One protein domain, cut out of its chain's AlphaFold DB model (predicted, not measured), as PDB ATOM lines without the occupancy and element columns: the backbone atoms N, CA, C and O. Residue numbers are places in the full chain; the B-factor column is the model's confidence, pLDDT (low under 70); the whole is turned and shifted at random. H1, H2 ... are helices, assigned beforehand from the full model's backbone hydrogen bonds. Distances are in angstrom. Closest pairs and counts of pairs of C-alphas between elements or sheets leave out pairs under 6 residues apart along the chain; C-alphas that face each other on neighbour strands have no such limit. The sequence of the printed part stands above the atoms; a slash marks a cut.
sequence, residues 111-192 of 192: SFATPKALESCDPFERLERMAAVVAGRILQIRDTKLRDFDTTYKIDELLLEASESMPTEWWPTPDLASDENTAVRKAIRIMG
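AT A GLANCE: This is residues 111 to 192 of the 192 residues of the protein "Putative zn 2cys6 transcription factor protein" of Eutypa lata (strain UCR-EL1) (UniProt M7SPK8). The picture is a long helical hairpin, H2 and H3 side by side, with the short helix H1 near the part of H2 that begins it, and with H4 set off from the hairpin at the far end of a long link. H4 folds back from the end of that link but touches no helix, while the turn of the hairpin, residues 142 to 150, sticks out freely at its other end. The printed part has 82 residues, with four named helices in the order H1, H2, H3, H4 and no named strand, and its class is all helix. The whole is loose, with a radius of gyration of the C-alphas of 15.9 A, and only just elongated, spanning 48 by 31 by 18 A.

IN THESE COORDINATES: Start at C-alpha 115, at (178.062, 210.883, 195.945), where H1 begins; it holds residues 115 to 119 and is 6.3 A long. Go on to C-alpha 123 at (187.499, 209.173, 186.435); from there H2, the longest helix with 22 residues, runs 32.4 A to residue 144. Next find H3, residues 149 to 164, 22.8 A from first to last C-alpha. H4 holds residues 180 to 191, measures 16.8 A and ends at C-alpha 191, at (200.686, 200.540, 189.360).

HOW THE PARTS SIT: Look first at H2 and H3, a helical hairpin that touches with 13 pairs of C-alphas within 8 A. Their closest C-alphas are those of Leu 127 and Ala 162, 5.2 A apart. Their lines stand at a shallow tilt of 14 degrees, and they run opposite ways. H1 is close to H2 but not clearly touching it; their closest C-alphas, those of Leu 118 and Arg 126, are 5.8 A apart. H1 and H3 are apart, and H4 is apart from H1, H2 and H3. In the backbones of H1, H2 and H3 every O i to N i+4 pair is within hydrogen-bond range; in H4, 7 of 8 are.

THE WHOLE: The C-alphas of Leu 146 and Asp 179, the two farthest apart, are 47.9 A from each other. You will find no cut between residues 111 and 192, the chain's last residue. The links from H1 to H2 and from H2 to H3 are tight, with 3 and 4 residues; the link from H3 to H4, residues 165 to 179, is long. Read the B-factor column for the model's confidence: the mean pLDDT of the printed part is 81.1, but residues 144 to 147, residue 174 and residues 176 to 192 are under 70, and H4 has a mean of 52.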
ATOM      1  N   SER A 111     183.663 208.119 204.101       91.12
ATOM      2  CA  SER A 111     183.250 209.509 203.834       91.12
ATOM      3  C   SER A 111     183.840 210.084 202.549       91.12
ATOM      4  O   SER A 111     183.245 210.970 201.930       91.12
ATOM      5  N   PHE A 112     184.981 209.549 202.113       91.81
ATOM      6  CA  PHE A 112     185.634 209.898 200.855       91.81
ATOM      7  C   PHE A 112     184.881 209.408 199.607       91.81
ATOM      8  O   PHE A 112     185.186 209.872 198.515       91.81
ATOM      9  N   ALA A 113     183.902 208.512 199.742       93.69
ATOM     10  CA  ALA A 113     183.155 207.918 198.632       93.69
ATOM     11  C   ALA A 113     181.645 208.223 198.687       93.69
ATOM     12  O   ALA A 113     180.828 207.474 198.163       93.69
ATOM     13  N   THR A 114     181.248 209.321 199.341       93.00
ATOM     14  CA  THR A 114     179.868 209.831 199.219       93.00
ATOM     15  C   THR A 114     179.611 210.351 197.797       93.00
ATOM     16  O   THR A 114     180.564 210.828 197.180       93.00
ATOM     17  N   PRO A 115     178.361 210.367 197.289       92.06
ATOM     18  CA  PRO A 115     178.062 210.883 195.945       92.06
ATOM     19  C   PRO A 115     178.677 212.267 195.686       92.06
ATOM     20  O   PRO A 115     179.462 212.445 194.758       92.06
ATOM     21  N   LYS A 116     178.488 213.199 196.628       90.94
ATOM     22  CA  LYS A 116     179.094 214.539 196.597       90.94
ATOM     23  C   LYS A 116     180.629 214.530 196.569       90.94
ATOM     24  O   LYS A 116     181.241 215.430 196.008       90.94
ATOM     25  N   ALA A 117     181.267 213.562 197.227       89.81
ATOM     26  CA  ALA A 117     182.723 213.437 197.227       89.81
ATOM     27  C   ALA A 117     183.269 212.835 195.924       89.81
ATOM     28  O   ALA A 117     184.439 213.066 195.629       89.81
ATOM     29  N   LEU A 118     182.450 212.079 195.181       92.19
ATOM     30  CA  LEU A 118     182.798 211.475 193.893       92.19
ATOM     31  C   LEU A 118     182.505 212.403 192.705       92.19
ATOM     32  O   LEU A 118     183.157 212.277 191.672       92.19
ATOM     33  N   GLU A 119     181.564 213.341 192.830       91.12
ATOM     34  CA  GLU A 119     181.243 214.337 191.791       91.12
ATOM     35  C   GLU A 119     182.457 215.187 191.390       91.12
ATOM     36  O   GLU A 119     182.657 215.463 190.212       91.12
ATOM     37  N   SER A 120     183.299 215.566 192.358       87.12
ATOM     38  CA  SER A 120     184.492 216.388 192.116       87.12
ATOM     39  C   SER A 120     185.714 215.606 191.628       87.12
ATOM     40  O   SER A 120     186.743 216.219 191.360       87.12
ATOM     41  N   CYS A 121     185.641 214.273 191.593       91.00
ATOM     42  CA  CYS A 121     186.765 213.415 191.235       91.00
ATOM     43  C   CYS A 121     186.892 213.264 189.721       91.00
ATOM     44  O   CYS A 121     185.892 213.156 188.998       91.00
ATOM     45  N   ASP A 122     188.132 213.172 189.252       92.75
ATOM     46  CA  ASP A 122     188.390 212.645 187.921       92.75
ATOM     47  C   ASP A 122     188.010 211.144 187.848       92.75
ATOM     48  O   ASP A 122     187.826 210.493 188.886       92.75
ATOM     49  N   PRO A 123     187.840 210.582 186.636       92.94
ATOM     50  CA  PRO A 123     187.499 209.173 186.435       92.94
ATOM     51  C   PRO A 123     188.344 208.177 187.236       92.94
ATOM     52  O   PRO A 123     187.803 207.226 187.802       92.94
ATOM     53  N   PHE A 124     189.656 208.409 187.308       91.12
ATOM     54  CA  PHE A 124     190.591 207.507 187.962       91.12
ATOM     55  C   PHE A 124     190.477 207.610 189.481       91.12
ATOM     56  O   PHE A 124     190.338 206.593 190.155       91.12
ATOM     57  N   GLU A 125     190.424 208.824 190.033       92.25
ATOM     58  CA  GLU A 125     190.202 209.008 191.472       92.25
ATOM     59  C   GLU A 125     188.844 208.424 191.915       92.25
ATOM     60  O   GLU A 125     188.734 207.857 193.008       92.25
ATOM     61  N   ARG A 126     187.810 208.509 191.064       94.62
ATOM     62  CA  ARG A 126     186.506 207.873 191.318       94.62
ATOM     63  C   ARG A 126     186.642 206.351 191.414       94.62
ATOM     64  O   ARG A 126     186.190 205.786 192.413       94.62
ATOM     65  N   LEU A 127     187.324 205.725 190.452       94.75
ATOM     66  CA  LEU A 127     187.635 204.293 190.472       94.75
ATOM     67  C   LEU A 127     188.371 203.904 191.766       94.75
ATOM     68  O   LEU A 127     187.929 202.990 192.463       94.75
ATOM     69  N   GLU A 128     189.452 204.609 192.128       94.38
ATOM     70  CA  GLU A 128     190.244 204.283 193.327       94.38
ATOM     71  C   GLU A 128     189.397 204.358 194.614       94.38
ATOM     72  O   GLU A 128     189.485 203.499 195.502       94.38
ATOM     73  N   ARG A 129     188.546 205.383 194.739       95.75
ATOM     74  CA  ARG A 129     187.674 205.569 195.911       95.75
ATOM     75  C   ARG A 129     186.615 204.481 196.013       95.75
ATOM     76  O   ARG A 129     186.377 203.974 197.110       95.75
ATOM     77  N   MET A 130     186.006 204.092 194.897       95.88
ATOM     78  CA  MET A 130     185.031 203.001 194.869       95.88
ATOM     79  C   MET A 130     185.698 201.655 195.171       95.88
ATOM     80  O   MET A 130     185.200 200.897 196.007       95.88
ATOM     81  N   ALA A 131     186.885 201.405 194.612       94.81
ATOM     82  CA  ALA A 131     187.689 200.223 194.917       94.81
ATOM     83  C   ALA A 131     188.040 200.134 196.414       94.81
ATOM     84  O   ALA A 131     187.933 199.059 197.008       94.81
ATOM     85  N   ALA A 132     188.365 201.255 197.073       96.31
ATOM     86  CA  ALA A 132     188.562 201.280 198.526       96.31
ATOM     87  C   ALA A 132     187.298 200.884 199.307       96.31
ATOM     88  O   ALA A 132     187.404 200.211 200.337       96.31
ATOM     89  N   VAL A 133     186.102 201.298 198.870       96.44
ATOM     90  CA  VAL A 133     184.832 200.899 199.510       96.44
ATOM     91  C   VAL A 133     184.603 199.401 199.346       96.44
ATOM     92  O   VAL A 133     184.334 198.715 200.336       96.44
ATOM     93  N   VAL A 134     184.764 198.886 198.125       95.62
ATOM     94  CA  VAL A 134     184.647 197.455 197.817       95.62
ATOM     95  C   VAL A 134     185.612 196.639 198.674       95.62
ATOM     96  O   VAL A 134     185.196 195.691 199.341       95.62
ATOM     97  N   ALA A 135     186.877 197.054 198.747       95.75
ATOM     98  CA  ALA A 135     187.886 196.395 199.563       95.75
ATOM     99  C   ALA A 135     187.482 196.308 201.042       95.75
ATOM    100  O   ALA A 135     187.647 195.268 201.680       95.75
ATOM    101  N   GLY A 136     186.891 197.379 201.579       94.75
ATOM    102  CA  GLY A 136     186.385 197.406 202.951       94.75
ATOM    103  C   GLY A 136     185.247 196.413 203.190       94.75
ATOM    104  O   GLY A 136     185.225 195.760 204.234       94.75
ATOM    105  N   ARG A 137     184.333 196.254 202.223       92.62
ATOM    106  CA  ARG A 137     183.230 195.277 202.298       92.62
ATOM    107  C   ARG A 137     183.736 193.838 202.225       92.62
ATOM    108  O   ARG A 137     183.313 193.007 203.023       92.62
ATOM    109  N   ILE A 138     184.684 193.554 201.330       92.88
ATOM    110  CA  ILE A 138     185.314 192.226 201.224       92.88
ATOM    111  C   ILE A 138     185.989 191.848 202.549       92.88
ATOM    112  O   ILE A 138     185.805 190.734 203.042       92.88
ATOM    113  N   LEU A 139     186.729 192.782 203.157       92.56
ATOM    114  CA  LEU A 139     187.376 192.559 204.453       92.56
ATOM    115  C   LEU A 139     186.361 192.281 205.571       92.56
ATOM    116  O   LEU A 139     186.598 191.396 206.386       92.56
ATOM    117  N   GLN A 140     185.211 192.962 205.581       89.06
ATOM    118  CA  GLN A 140     184.151 192.718 206.570       89.06
ATOM    119  C   GLN A 140     183.530 191.325 206.444       89.06
ATOM    120  O   GLN A 140     183.331 190.664 207.459       89.06
ATOM    121  N   ILE A 141     183.261 190.851 205.223       84.75
ATOM    122  CA  ILE A 141     182.718 189.496 205.005       84.75
ATOM    123  C   ILE A 141     183.691 188.435 205.522       84.75
ATOM    124  O   ILE A 141     183.285 187.429 206.109       84.75
ATOM    125  N   ARG A 142     184.993 188.645 205.299       79.00
ATOM    126  CA  ARG A 142     186.020 187.686 205.713       79.00
ATOM    127  C   ARG A 142     186.027 187.466 207.226       79.00
ATOM    128  O   ARG A 142     186.256 186.338 207.662       79.00
ATOM    129  N   ASP A 143     185.715 188.502 207.996       71.25
ATOM    130  CA  ASP A 143     185.676 188.438 209.456       71.25
ATOM    131  C   ASP A 143     184.389 187.785 209.998       71.25
ATOM    132  O   ASP A 143     184.422 187.157 211.057       71.25
ATOM    133  N   THR A 144     183.258 187.861 209.284       69.88
ATOM    134  CA  THR A 144     181.949 187.410 209.803       69.88
ATOM    135  C   THR A 144     181.626 185.932 209.560       69.88
ATOM    136  O   THR A 144     180.639 185.445 210.109       69.88
ATOM    137  N   LYS A 145     182.422 185.190 208.770       64.00
ATOM    138  CA  LYS A 145     182.203 183.771 208.363       64.00
ATOM    139  C   LYS A 145     180.854 183.462 207.684       64.00
ATOM    140  O   LYS A 145     180.654 182.334 207.233       64.00
ATOM    141  N   LEU A 146     179.946 184.428 207.577       59.53
ATOM    142  CA  LEU A 146     178.636 184.295 206.956       59.53
ATOM    143  C   LEU A 146     178.738 184.758 205.503       59.53
ATOM    144  O   LEU A 146     178.989 185.928 205.225       59.53
ATOM    145  N   ARG A 147     178.561 183.820 204.569       64.50
ATOM    146  CA  ARG A 147     178.418 184.139 203.145       64.50
ATOM    147  C   ARG A 147     177.009 184.661 202.912       64.50
ATOM    148  O   ARG A 147     176.100 183.893 202.615       64.50
ATOM    149  N   ASP A 148     176.840 185.957 203.108       74.81
ATOM    150  CA  ASP A 148     175.627 186.650 202.711       74.81
ATOM    151  C   ASP A 148     175.673 186.951 201.206       74.81
ATOM    152  O   ASP A 148     176.466 187.780 200.748       74.81
ATOM    153  N   PHE A 149     174.831 186.255 200.442       82.25
ATOM    154  CA  PHE A 149     174.709 186.447 198.997       82.25
ATOM    155  C   PHE A 149     174.283 187.876 198.634       82.25
ATOM    156  O   PHE A 149     174.741 188.387 197.614       82.25
ATOM    157  N   ASP A 150     173.477 188.541 199.470       85.88
ATOM    158  CA  ASP A 150     173.052 189.929 199.247       85.88
ATOM    159  C   ASP A 150     174.251 190.890 199.317       85.88
ATOM    160  O   ASP A 150     174.450 191.730 198.439       85.88
ATOM    161  N   THR A 151     175.133 190.714 200.305       84.62
ATOM    162  CA  THR A 151     176.371 191.500 200.391       84.62
ATOM    163  C   THR A 151     177.312 191.227 199.209       84.62
ATOM    164  O   THR A 151     177.916 192.169 198.693       84.62
ATOM    165  N   THR A 152     177.440 189.976 198.749       88.62
ATOM    166  CA  THR A 152     178.242 189.656 197.551       88.62
ATOM    167  C   THR A 152     177.685 190.331 196.300       88.62
ATOM    168  O   THR A 152     178.454 190.940 195.562       88.62
ATOM    169  N   TYR A 153     176.369 190.295 196.097       91.12
ATOM    170  CA  TYR A 153     175.717 190.953 194.965       91.12
ATOM    171  C   TYR A 153     175.945 192.475 194.979       91.12
ATOM    172  O   TYR A 153     176.350 193.056 193.980       91.12
ATOM    173  N   LYS A 154     175.837 193.120 196.146       90.94
ATOM    174  CA  LYS A 154     176.140 194.558 196.284       90.94
ATOM    175  C   LYS A 154     177.605 194.914 196.030       90.94
ATOM    176  O   LYS A 154     177.909 196.071 195.759       90.94
ATOM    177  N   ILE A 155     178.536 193.984 196.244       92.75
ATOM    178  CA  ILE A 155     179.946 194.194 195.887       92.75
ATOM    179  C   ILE A 155     180.108 194.143 194.370       92.75
ATOM    180  O   ILE A 155     180.820 194.983 193.829       92.75
ATOM    181  N   ASP A 156     179.443 193.196 193.714       94.19
ATOM    182  CA  ASP A 156     179.448 193.061 192.258       94.19
ATOM    183  C   ASP A 156     178.892 194.320 191.576       94.19
ATOM    184  O   ASP A 156     179.572 194.910 190.739       94.19
ATOM    185  N   GLU A 157     177.743 194.831 192.033       94.88
ATOM    186  CA  GLU A 157     177.175 196.089 191.522       94.88
ATOM    187  C   GLU A 157     178.145 197.270 191.661       94.88
ATOM    188  O   GLU A 157     178.338 198.029 190.715       94.88
ATOM    189  N   LEU A 158     178.817 197.405 192.812       93.56
ATOM    190  CA  LEU A 158     179.800 198.475 193.018       93.56
ATOM    191  C   LEU A 158     181.042 198.324 192.135       93.56
ATOM    192  O   LEU A 158     181.643 199.327 191.756       93.56
ATOM    193  N   LEU A 159     181.463 197.092 191.843       94.50
ATOM    194  CA  LEU A 159     182.577 196.832 190.932       94.50
ATOM    195  C   LEU A 159     182.206 197.200 189.496       94.50
ATOM    196  O   LEU A 159     183.027 197.804 188.805       94.50
ATOM    197  N   LEU A 160     180.982 196.883 189.069       94.56
ATOM    198  CA  LEU A 160     180.463 197.275 187.760       94.56
ATOM    199  C   LEU A 160     180.369 198.798 187.644       94.56
ATOM    200  O   LEU A 160     180.954 199.363 186.723       94.56
ATOM    201  N   GLU A 161     179.772 199.473 188.627       93.00
ATOM    202  CA  GLU A 161     179.684 200.941 188.668       93.00
ATOM    203  C   GLU A 161     181.082 201.589 188.641       93.00
ATOM    204  O   GLU A 161     181.323 202.568 187.934       93.00
ATOM    205  N   ALA A 162     182.044 201.020 189.377       91.38
ATOM    206  CA  ALA A 162     183.423 201.500 189.369       91.38
ATOM    207  C   ALA A 162     184.083 201.289 187.998       91.38
ATOM    208  O   ALA A 162     184.843 202.137 187.541       91.38
ATOM    209  N   SER A 163     183.786 200.180 187.320       90.31
ATOM    210  CA  SER A 163     184.325 199.910 185.986       90.31
ATOM    211  C   SER A 163     183.796 200.890 184.935       90.31
ATOM    212  O   SER A 163     184.552 201.348 184.076       90.31
ATOM    213  N   GLU A 164     182.528 201.285 185.059       91.50
ATOM    214  CA  GLU A 164     181.870 202.263 184.191       91.50
ATOM    215  C   GLU A 164     182.414 203.682 184.387       91.50
ATOM    216  O   GLU A 164     182.270 204.529 183.503       91.50
ATOM    217  N   SER A 165     183.093 203.961 185.510       89.62
ATOM    218  CA  SER A 165     183.721 205.266 185.720       89.62
ATOM    219  C   SER A 165     184.913 205.510 184.800       89.62
ATOM    220  O   SER A 165     185.312 206.664 184.652       89.62
ATOM    221  N   MET A 166     185.491 204.461 184.205       92.56
ATOM    222  CA  MET A 166     186.667 204.553 183.344       92.56
ATOM    223  C   MET A 166     186.308 204.412 181.863       92.56
ATOM    224  O   MET A 166     185.487 203.571 181.501       92.56
ATOM    225  N   PRO A 167     186.978 205.166 180.975       88.75
ATOM    226  CA  PRO A 167     186.797 205.003 179.538       88.75
ATOM    227  C   PRO A 167     187.256 203.609 179.089       88.75
ATOM    228  O   PRO A 167     188.244 203.074 179.605       88.75
ATOM    229  N   THR A 168     186.568 203.028 178.103       86.06
ATOM    230  CA  THR A 168     186.815 201.660 177.616       86.06
ATOM    231  C   THR A 168     188.271 201.442 177.192       86.06
ATOM    232  O   THR A 168     188.822 200.362 177.388       86.06
ATOM    233  N   GLU A 169     188.936 202.479 176.680       86.38
ATOM    234  CA  GLU A 169     190.337 202.486 176.240       86.38
ATOM    235  C   GLU A 169     191.350 202.385 177.391       86.38
ATOM    236  O   GLU A 169     192.557 202.273 177.150       86.38
ATOM    237  N   TRP A 170     190.902 202.460 178.646       85.00
ATOM    238  CA  TRP A 170     191.759 202.288 179.818       85.00
ATOM    239  C   TRP A 170     192.047 200.812 180.127       85.00
ATOM    240  O   TRP A 170     193.152 200.489 180.554       85.00
ATOM    241  N   TRP A 171     191.085 199.926 179.859       85.06
ATOM    242  CA  TRP A 171     191.118 198.499 180.199       85.06
ATOM    243  C   TRP A 171     191.986 197.562 179.334       85.06
ATOM    244  O   TRP A 171     192.334 196.493 179.843       85.06
ATOM    245  N   PRO A 172     192.342 197.859 178.062       84.38
ATOM    246  CA  PRO A 172     193.096 196.921 177.238       84.38
ATOM    247  C   PRO A 172     194.427 196.530 177.885       84.38
ATOM    248  O   PRO A 172     195.217 197.389 178.287       84.38
ATOM    249  N   THR A 173     194.706 195.227 177.936       75.44
ATOM    250  CA  THR A 173     195.985 194.712 178.428       75.44
ATOM    251  C   THR A 173     197.132 195.252 177.575       75.44
ATOM    252  O   THR A 173     197.066 195.156 176.344       75.44
ATOM    253  N   PRO A 174     198.199 195.796 178.187       68.38
ATOM    254  CA  PRO A 174     199.378 196.207 177.445       68.38
ATOM    255  C   PRO A 174     199.945 195.029 176.656       68.38
ATOM    256  O   PRO A 174     200.211 193.975 177.229       68.38
ATOM    257  N   ASP A 175     200.166 195.218 175.357       75.31
ATOM    258  CA  ASP A 175     200.951 194.269 174.575       75.31
ATOM    259  C   ASP A 175     202.417 194.330 175.031       75.31
ATOM    260  O   ASP A 175     203.168 195.239 174.661       75.31
ATOM    261  N   LEU A 176     202.794 193.384 175.893       65.62
ATOM    262  CA  LEU A 176     204.139 193.255 176.453       65.62
ATOM    263  C   LEU A 176     205.162 192.747 175.423       65.62
ATOM    264  O   LEU A 176     206.352 192.749 175.725       65.62
ATOM    265  N   ALA A 177     204.724 192.321 174.232       68.50
ATOM    266  CA  ALA A 177     205.611 191.947 173.131       68.50
ATOM    267  C   ALA A 177     206.062 193.157 172.290       68.50
ATOM    268  O   ALA A 177     206.969 193.031 171.468       68.50
ATOM    269  N   SER A 178     205.456 194.331 172.499       61.47
ATOM    270  CA  SER A 178     205.903 195.588 171.895       61.47
ATOM    271  C   SER A 178     207.024 196.232 172.721       61.47
ATOM    272  O   SER A 178     206.985 196.181 173.948       61.47
ATOM    273  N   ASP A 179     208.009 196.812 172.021       61.94
ATOM    274  CA  ASP A 179     209.223 197.512 172.488       61.94
ATOM    275  C   ASP A 179     209.301 197.797 174.009       61.94
ATOM    276  O   ASP A 179     208.425 198.467 174.566       61.94
ATOM    277  N   GLU A 180     210.369 197.338 174.682       58.84
ATOM    278  CA  GLU A 180     210.517 197.283 176.156       58.84
ATOM    279  C   GLU A 180     210.158 198.603 176.871       58.84
ATOM    280  O   GLU A 180     209.553 198.608 177.948       58.84
ATOM    281  N   ASN A 181     210.455 199.749 176.250       57.97
ATOM    282  CA  ASN A 181     210.130 201.075 176.785       57.97
ATOM    283  C   ASN A 181     208.619 201.378 176.831       57.97
ATOM    284  O   ASN A 181     208.157 202.132 177.696       57.97
ATOM    285  N   THR A 182     207.837 200.806 175.919       55.53
ATOM    286  CA  THR A 182     206.379 200.976 175.842       55.53
ATOM    287  C   THR A 182     205.675 200.081 176.858       55.53
ATOM    288  O   THR A 182     204.726 200.524 177.513       55.53
ATOM    289  N   ALA A 183     206.179 198.861 177.055       52.62
ATOM    290  CA  ALA A 183     205.676 197.921 178.052       52.62
ATOM    291  C   ALA A 183     205.843 198.458 179.485       52.62
ATOM    292  O   ALA A 183     204.881 198.469 180.254       52.62
ATOM    293  N   VAL A 184     207.016 199.006 179.830       54.91
ATOM    294  CA  VAL A 184     207.281 199.571 181.169       54.91
ATOM    295  C   VAL A 184     206.409 200.799 181.451       54.91
ATOM    296  O   VAL A 184     205.821 200.902 182.527       54.91
ATOM    297  N   ARG A 185     206.247 201.712 180.482       53.22
ATOM    298  CA  ARG A 185     205.369 202.890 180.639       53.22
ATOM    299  C   ARG A 185     203.902 202.505 180.831       53.22
ATOM    300  O   ARG A 185     203.210 203.128 181.633       53.22
ATOM    301  N   LYS A 186     203.430 201.469 180.130       53.22
ATOM    302  CA  LYS A 186     202.063 200.954 180.281       53.22
ATOM    303  C   LYS A 186     201.871 200.168 181.586       53.22
ATOM    304  O   LYS A 186     200.809 200.277 182.182       53.22
ATOM    305  N   ALA A 187     202.886 199.455 182.075       49.78
ATOM    306  CA  ALA A 187     202.840 198.782 183.377       49.78
ATOM    307  C   ALA A 187     202.817 199.778 184.551       49.78
ATOM    308  O   ALA A 187     202.085 199.578 185.514       49.78
ATOM    309  N   ILE A 188     203.552 200.894 184.449       52.00
ATOM    310  CA  ILE A 188     203.506 201.982 185.442       52.00
ATOM    311  C   ILE A 188     202.102 202.605 185.524       52.00
ATOM    312  O   ILE A 188     201.670 202.948 186.617       52.00
ATOM    313  N   ARG A 189     201.350 202.678 184.414       52.19
ATOM    314  CA  ARG A 189     199.947 203.149 184.402       52.19
ATOM    315  C   ARG A 189     199.004 202.277 185.246       52.19
ATOM    316  O   ARG A 189     197.998 202.785 185.716       52.19
ATOM    317  N   ILE A 190     199.317 200.992 185.415       46.44
ATOM    318  CA  ILE A 190     198.512 200.030 186.191       46.44
ATOM    319  C   ILE A 190     198.914 200.037 187.680       46.44
ATOM    320  O   ILE A 190     198.135 199.623 188.530       46.44
ATOM    321  N   MET A 191     200.126 200.507 187.999       38.75
ATOM    322  CA  MET A 191     200.686 200.540 189.360       38.75
ATOM    323  C   MET A 191     200.653 201.929 190.027       38.75
ATOM    324  O   MET A 191     201.124 202.055 191.160       38.75
ATOM    325  N   GLY A 192     200.203 202.962 189.310       38.22
ATOM    326  CA  GLY A 192     200.151 204.355 189.772       38.22
ATOM    327  C   GLY A 192     198.887 204.693 190.536       38.22
ATOM    328  O   GLY A 192     197.854 204.068 190.226       38.22
TER     329      GLY A 192